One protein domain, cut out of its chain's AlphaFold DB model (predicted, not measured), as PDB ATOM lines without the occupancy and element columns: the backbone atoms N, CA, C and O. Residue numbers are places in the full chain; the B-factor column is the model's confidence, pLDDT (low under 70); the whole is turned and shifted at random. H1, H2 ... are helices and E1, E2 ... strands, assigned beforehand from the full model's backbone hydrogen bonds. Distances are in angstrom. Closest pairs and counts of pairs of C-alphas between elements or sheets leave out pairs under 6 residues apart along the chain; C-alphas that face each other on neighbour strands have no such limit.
ATOM      1  N   SER A   8     165.305 165.312 141.196       85.19
ATOM      2  CA  SER A   8     164.226 164.445 140.720       85.19
ATOM      3  C   SER A   8     163.035 165.259 140.244       85.19
ATOM      4  O   SER A   8     162.847 166.421 140.598       85.19
ATOM      5  N   TYR A   9     162.197 164.629 139.430       87.94
ATOM      6  CA  TYR A   9     161.000 165.242 138.877       87.94
ATOM      7  C   TYR A   9     159.769 164.738 139.617       87.94
ATOM      8  O   TYR A   9     159.608 163.538 139.830       87.94
ATOM      9  N   LEU A  10     158.885 165.660 139.976       88.31
ATOM     10  CA  LEU A  10     157.654 165.381 140.703       88.31
ATOM     11  C   LEU A  10     156.478 165.346 139.732       88.31
ATOM     12  O   LEU A  10     156.189 166.336 139.068       88.31
ATOM     13  N   ALA A  11     155.767 164.231 139.643       89.25
ATOM     14  CA  ALA A  11     154.464 164.182 138.995       89.25
ATOM     15  C   ALA A  11     153.384 164.470 140.041       89.25
ATOM     16  O   ALA A  11     153.165 163.663 140.944       89.25
ATOM     17  N   VAL A  12     152.701 165.606 139.916       87.69
ATOM     18  CA  VAL A  12     151.553 165.952 140.762       87.69
ATOM     19  C   VAL A  12     150.300 165.394 140.099       87.69
ATOM     20  O   VAL A  12     149.845 165.884 139.065       87.69
ATOM     21  N   LEU A  13     149.766 164.323 140.674       83.88
ATOM     22  CA  LEU A  13     148.587 163.599 140.212       83.88
ATOM     23  C   LEU A  13     147.362 164.048 141.016       83.88
ATOM     24  O   LEU A  13     146.791 163.289 141.800       83.88
ATOM     25  N   ALA A  14     146.984 165.311 140.829       80.00
ATOM     26  CA  ALA A  14     145.835 165.912 141.492       80.00
ATOM     27  C   ALA A  14     144.499 165.249 141.096       80.00
ATOM     28  O   ALA A  14     144.401 164.531 140.089       80.00
ATOM     29  N   HIS A  15     143.468 165.499 141.912       72.00
ATOM     30  CA  HIS A  15     142.086 165.108 141.613       72.00
ATOM     31  C   HIS A  15     141.482 165.956 140.492       72.00
ATOM     32  O   HIS A  15     140.794 165.408 139.633       72.00
ATOM     33  N   ASP A  16     141.810 167.247 140.468       77.06
ATOM     34  CA  ASP A  16     141.369 168.178 139.434       77.06
ATOM     35  C   ASP A  16     142.352 168.203 138.265       77.06
ATOM     36  O   ASP A  16     143.569 168.275 138.459       77.06
ATOM     37  N   LEU A  17     141.825 168.212 137.035       75.81
ATOM     38  CA  LEU A  17     142.635 168.257 135.812       75.81
ATOM     39  C   LEU A  17     143.528 169.505 135.724       75.81
ATOM     40  O   LEU A  17     144.577 169.458 135.086       75.81
ATOM     41  N   GLU A  18     143.140 170.601 136.377       76.00
ATOM     42  CA  GLU A  18     143.871 171.877 136.372       76.00
ATOM     43  C   GLU A  18     145.146 171.848 137.224       76.00
ATOM     44  O   GLU A  18     146.116 172.550 136.929       76.00
ATOM     45  N   ASN A  19     145.164 170.993 138.246       78.12
ATOM     46  CA  ASN A  19     146.245 170.895 139.224       78.12
ATOM     47  C   ASN A  19     147.247 169.780 138.885       78.12
ATOM     48  O   ASN A  19     148.243 169.596 139.585       78.12
ATOM     49  N   ILE A  20     147.015 169.046 137.793       84.06
ATOM     50  CA  ILE A  20     147.956 168.051 137.283       84.06
ATOM     51  C   ILE A  20     149.156 168.772 136.660       84.06
ATOM     52  O   ILE A  20     149.033 169.474 135.655       84.06
ATOM     53  N   MET A  21     150.342 168.583 137.235       86.75
ATOM     54  CA  MET A  21     151.546 169.297 136.808       86.75
ATOM     55  C   MET A  21     152.828 168.507 137.058       86.75
ATOM     56  O   MET A  21     152.832 167.441 137.675       86.75
ATOM     57  N   LEU A  22     153.924 169.042 136.530       88.88
ATOM     58  CA  LEU A  22     155.268 168.518 136.702       88.88
ATOM     59  C   LEU A  22     156.057 169.498 137.570       88.88
ATOM     60  O   LEU A  22     156.147 170.665 137.214       88.88
ATOM     61  N   GLY A  23     156.615 169.031 138.678       87.25
ATOM     62  CA  GLY A  23     157.500 169.786 139.558       87.25
ATOM     63  C   GLY A  23     158.922 169.236 139.562       87.25
ATOM     64  O   GLY A  23     159.238 168.263 138.869       87.25
ATOM     65  N   ILE A  24     159.771 169.851 140.377       86.19
ATOM     66  CA  ILE A  24     161.141 169.415 140.656       86.19
ATOM     67  C   ILE A  24     161.329 169.315 142.174       86.19
ATOM     68  O   ILE A  24     160.793 170.143 142.911       86.19
ATOM     69  N   ALA A  25     162.079 168.302 142.607       85.19
ATOM     70  CA  ALA A  25     162.559 168.132 143.972       85.19
ATOM     71  C   ALA A  25     164.084 168.058 143.995       85.19
ATOM     72  O   ALA A  25     164.691 167.290 143.238       85.19
ATOM     73  N   ASP A  26     164.675 168.809 144.916       83.00
ATOM     74  CA  ASP A  26     166.094 168.728 145.233       83.00
ATOM     75  C   ASP A  26     166.343 167.596 146.226       83.00
ATOM     76  O   ASP A  26     165.493 167.274 147.060       83.00
ATOM     77  N   HIS A  27     167.510 166.966 146.130       83.81
ATOM     78  CA  HIS A  27     167.902 165.903 147.046       83.81
ATOM     79  C   HIS A  27     168.766 166.422 148.194       83.81
ATOM     80  O   HIS A  27     169.741 167.142 147.964       83.81
ATOM     81  N   TYR A  28     168.478 165.956 149.408       77.12
ATOM     82  CA  TYR A  28     169.250 166.259 150.613       77.12
ATOM     83  C   TYR A  28     169.679 164.982 151.345       77.12
ATOM     84  O   TYR A  28     168.986 163.968 151.240       77.12
ATOM     85  N   PRO A  29     170.809 165.005 152.074       78.25
ATOM     86  CA  PRO A  29     171.239 163.872 152.886       78.25
ATOM     87  C   PRO A  29     170.178 163.498 153.925       78.25
ATOM     88  O   PRO A  29     169.590 164.373 154.567       78.25
ATOM     89  N   SER A  30     169.948 162.201 154.102       76.25
ATOM     90  CA  SER A  30     169.033 161.678 155.109       76.25
ATOM     91  C   SER A  30     169.600 161.914 156.507       76.25
ATOM     92  O   SER A  30     170.804 161.807 156.738       76.25
ATOM     93  N   ALA A  31     168.725 162.187 157.477       76.19
ATOM     94  CA  ALA A  31     169.131 162.401 158.868       76.19
ATOM     95  C   ALA A  31     169.758 161.149 159.518       76.19
ATOM     96  O   ALA A  31     170.456 161.265 160.522       76.19
ATOM     97  N   MET A  32     169.486 159.961 158.966       79.69
ATOM     98  CA  MET A  32     169.996 158.680 159.468       79.69
ATOM     99  C   MET A  32     171.316 158.257 158.809       79.69
ATOM    100  O   MET A  32     172.083 157.516 159.421       79.69
ATOM    101  N   ASP A  33     171.573 158.701 157.577       76.88
ATOM    102  CA  ASP A  33     172.770 158.360 156.807       76.88
ATOM    103  C   ASP A  33     173.068 159.463 155.780       76.88
ATOM    104  O   ASP A  33     172.323 159.656 154.815       76.88
ATOM    105  N   GLU A  34     174.190 160.161 155.964       76.44
ATOM    106  CA  GLU A  34     174.631 161.256 155.090       76.44
ATOM    107  C   GLU A  34     174.967 160.797 153.657       76.44
ATOM    108  O   GLU A  34     175.097 161.624 152.750       76.44
ATOM    109  N   SER A  35     175.114 159.487 153.431       75.44
ATOM    110  CA  SER A  35     175.348 158.910 152.106       75.44
ATOM    111  C   SER A  35     174.065 158.665 151.303       75.44
ATOM    112  O   SER A  35     174.130 158.516 150.079       75.44
ATOM    113  N   ILE A  36     172.900 158.662 151.961       74.75
ATOM    114  CA  ILE A  36     171.591 158.454 151.338       74.75
ATOM    115  C   ILE A  36     170.952 159.815 151.066       74.75
ATOM    116  O   ILE A  36     170.771 160.617 151.973       74.75
ATOM    117  N   TYR A  37     170.587 160.068 149.812       77.94
ATOM    118  CA  TYR A  37     169.990 161.329 149.372       77.94
ATOM    119  C   TYR A  37     168.488 161.159 149.119       77.94
ATOM    120  O   TYR A  37     168.096 160.375 148.252       77.94
ATOM    121  N   GLU A  38     167.660 161.914 149.837       80.81
ATOM    122  CA  GLU A  38     166.199 161.884 149.736       80.81
ATOM    123  C   GLU A  38     165.651 163.153 149.057       80.81
ATOM    124  O   GLU A  38     166.136 164.256 149.327       80.81
ATOM    125  N   PRO A  39     164.649 163.027 148.166       85.25
ATOM    126  CA  PRO A  39     164.002 164.168 147.529       85.25
ATOM    127  C   PRO A  39     163.126 164.935 148.528       85.25
ATOM    128  O   PRO A  39     162.203 164.368 149.114       85.25
ATOM    129  N   LEU A  40     163.362 166.239 148.669       84.19
ATOM    130  CA  LEU A  40     162.503 167.126 149.448       84.19
ATOM    131  C   LEU A  40     161.297 167.550 148.605       84.19
ATOM    132  O   LEU A  40     161.443 168.170 147.550       84.19
ATOM    133  N   ILE A  41     160.100 167.227 149.083       85.44
ATOM    134  CA  ILE A  41     158.843 167.617 148.445       85.44
ATOM    135  C   ILE A  41     158.265 168.793 149.229       85.44
ATOM    136  O   ILE A  41     157.960 168.652 150.407       85.44
ATOM    137  N   ASP A  42     158.118 169.939 148.566       84.62
ATOM    138  CA  ASP A  42     157.482 171.125 149.148       84.62
ATOM    139  C   ASP A  42     156.005 170.840 149.482       84.62
ATOM    140  O   ASP A  42     155.284 170.232 148.676       84.62
ATOM    141  N   ASP A  43     155.545 171.317 150.641       85.62
ATOM    142  CA  ASP A  43     154.161 171.194 151.107       85.62
ATOM    143  C   ASP A  43     153.161 171.668 150.045       85.62
ATOM    144  O   ASP A  43     152.107 171.049 149.872       85.62
ATOM    145  N   LYS A  44     153.521 172.687 149.251       84.88
ATOM    146  CA  LYS A  44     152.695 173.192 148.144       84.88
ATOM    147  C   LYS A  44     152.363 172.138 147.090       84.88
ATOM    148  O   LYS A  44     151.293 172.187 146.490       84.88
ATOM    149  N   TYR A  45     153.256 171.184 146.829       84.12
ATOM    150  CA  TYR A  45     152.947 170.081 145.916       84.12
ATOM    151  C   TYR A  45     152.034 169.055 146.576       84.12
ATOM    152  O   TYR A  45     151.124 168.536 145.930       84.12
ATOM    153  N   THR A  46     152.259 168.773 147.859       83.94
ATOM    154  CA  THR A  46     151.461 167.792 148.603       83.94
ATOM    155  C   THR A  46     150.019 168.254 148.807       83.94
ATOM    156  O   THR A  46     149.103 167.437 148.741       83.94
ATOM    157  N   SER A  47     149.784 169.565 148.949       85.06
ATOM    158  CA  SER A  47     148.435 170.129 149.065       85.06
ATOM    159  C   SER A  47     147.607 169.986 147.788       85.06
ATOM    160  O   SER A  47     146.381 169.996 147.851       85.06
ATOM    161  N   LEU A  48     148.252 169.837 146.627       83.38
ATOM    162  CA  LEU A  48     147.573 169.677 145.336       83.38
ATOM    163  C   LEU A  48     147.092 168.237 145.094       83.38
ATOM    164  O   LEU A  48     146.232 168.007 144.242       83.38
ATOM    165  N   GLY A  49     147.632 167.260 145.825       81.88
ATOM    166  CA  GLY A  49     147.212 165.865 145.756       81.88
ATOM    167  C   GLY A  49     148.377 164.886 145.831       81.88
ATOM    168  O   GLY A  49     149.379 165.112 146.503       81.88
ATOM    169  N   LYS A  50     148.239 163.749 145.141       87.88
ATOM    170  CA  LYS A  50     149.247 162.688 145.182       87.88
ATOM    171  C   LYS A  50     150.483 163.096 144.378       87.88
ATOM    172  O   LYS A  50     150.385 163.305 143.173       87.88
ATOM    173  N   VAL A  51     151.644 163.133 145.023       89.25
ATOM    174  CA  VAL A  51     152.929 163.423 144.373       89.25
ATOM    175  C   VAL A  51     153.720 162.129 144.192       89.25
ATOM    176  O   VAL A  51     153.871 161.349 145.130       89.25
ATOM    177  N   GLU A  52     154.228 161.892 142.986       90.12
ATOM    178  CA  GLU A  52     155.113 160.768 142.674       90.12
ATOM    179  C   GLU A  52     156.471 161.277 142.185       90.12
ATOM    180  O   GLU A  52     156.537 162.172 141.343       90.12
ATOM    181  N   VAL A  53     157.560 160.702 142.698       89.31
ATOM    182  CA  VAL A  53     158.929 161.115 142.364       89.31
ATOM    183  C   VAL A  53     159.506 160.211 141.279       89.31
ATOM    184  O   VAL A  53     159.413 158.987 141.363       89.31
ATOM    185  N   TYR A  54     160.141 160.810 140.277       89.38
ATOM    186  CA  TYR A  54     160.772 160.108 139.167       89.38
ATOM    187  C   TYR A  54     162.212 160.588 138.944       89.38
ATOM    188  O   TYR A  54     162.478 161.791 139.001       89.38
ATOM    189  N   PRO A  55     163.130 159.685 138.560       85.12
ATOM    190  CA  PRO A  55     164.535 160.017 138.324       85.12
ATOM    191  C   PRO A  55     164.779 160.794 137.021       85.12
ATOM    192  O   PRO A  55     165.892 161.239 136.766       85.12
ATOM    193  N   SER A  56     163.778 160.926 136.141       88.00
ATOM    194  CA  SER A  56     163.931 161.652 134.876       88.00
ATOM    195  C   SER A  56     162.663 162.389 134.457       88.00
ATOM    196  O   SER A  56     161.546 161.893 134.632       88.00
ATOM    197  N   ILE A 148     157.279 172.258 133.409       84.38
ATOM    198  CA  ILE A 148     157.778 172.175 134.779       84.38
ATOM    199  C   ILE A 148     157.366 173.456 135.502       84.38
ATOM    200  O   ILE A 148     157.630 174.540 134.989       84.38
ATOM    201  N   LYS A 149     156.734 173.318 136.663       85.69
ATOM    202  CA  LYS A 149     156.428 174.411 137.580       85.69
ATOM    203  C   LYS A 149     157.316 174.304 138.805       85.69
ATOM    204  O   LYS A 149     157.570 173.198 139.271       85.69
ATOM    205  N   TYR A 150     157.770 175.439 139.317       81.88
ATOM    206  CA  TYR A 150     158.519 175.509 140.575       81.88
ATOM    207  C   TYR A 150     157.591 175.872 141.743       81.88
ATOM    208  O   TYR A 150     156.555 176.497 141.513       81.88
ATOM    209  N   PRO A 151     157.949 175.571 143.008       77.19
ATOM    210  CA  PRO A 151     157.099 175.903 144.159       77.19
ATOM    211  C   PRO A 151     156.792 177.403 144.294       77.19
ATOM    212  O   PRO A 151     155.740 177.798 144.800       77.19
ATOM    213  N   SER A 152     157.696 178.262 143.818       81.44
ATOM    214  CA  SER A 152     157.508 179.716 143.756       81.44
ATOM    215  C   SER A 152     156.409 180.152 142.783       81.44
ATOM    216  O   SER A 152     155.893 181.255 142.910       81.44
ATOM    217  N   GLU A 153     156.061 179.304 141.817       80.50
ATOM    218  CA  GLU A 153     155.035 179.553 140.798       80.50
ATOM    219  C   GLU A 153     153.661 178.984 141.199       80.50
ATOM    220  O   GLU A 153     152.693 179.102 140.446       80.50
ATOM    221  N   LEU A 154     153.577 178.346 142.372       76.62
ATOM    222  CA  LEU A 154     152.341 177.852 142.970       76.62
ATOM    223  C   LEU A 154     151.812 178.911 143.947       76.62
ATOM    224  O   LEU A 154     152.443 179.170 144.982       76.62
TER     225      LEU A 154
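What this domain is: This is residues 8 to 56 and 148 to 154 of the 155 residues of an uncharacterized protein of Vibrio sp. ES.044 (UniProt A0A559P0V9). One sheet of four antiparallel strands, order E3, E2, E1, E4, curls like part of a barrel, with short helix H1 grazing it. E3 pairs with the far part of E2, residues 27 to 29, toward one end of the long axis. The printed part has 56 residues, with four named strands and one named helix in the order E1, E2, E3, H1, E4; strands hold 25 of the 29 residues in named elements, the class mostly strand, and the whole, spanning 38 by 21 by 19 A, is only just compact, close to loose, with a radius of gyration of the C-alphas of 12.0 A.

Where its parts are: E1, residues 8 to 14, runs 18.5 A from C-alpha 8 at (164.226, 164.445, 140.720). E2, residues 21 to 29, spans 26.0 A; E3 is residues 37 to 39, H1 43 to 46. E4, residues 49 to 54, ends at (160.772, 160.108, 139.167).

How they stand to each other: Hairpins E1-E2 and E2-E3 form a meander, each strand the antiparallel neighbour of the one before; N 10 and O 23 are 2.9 A apart, N 38 and O 28 2.8 A. Between E1 and E4, N 11 and O 52 are 2.8 A apart. H1, too short for an O i to N i+4 pair, only grazes the sheet with residues 45 to 46.

The domain as a whole: Residues 57 to 147 are cut out, 12.2 A between C-alphas 56 and 148. No printed residue is under 70 in pLDDT.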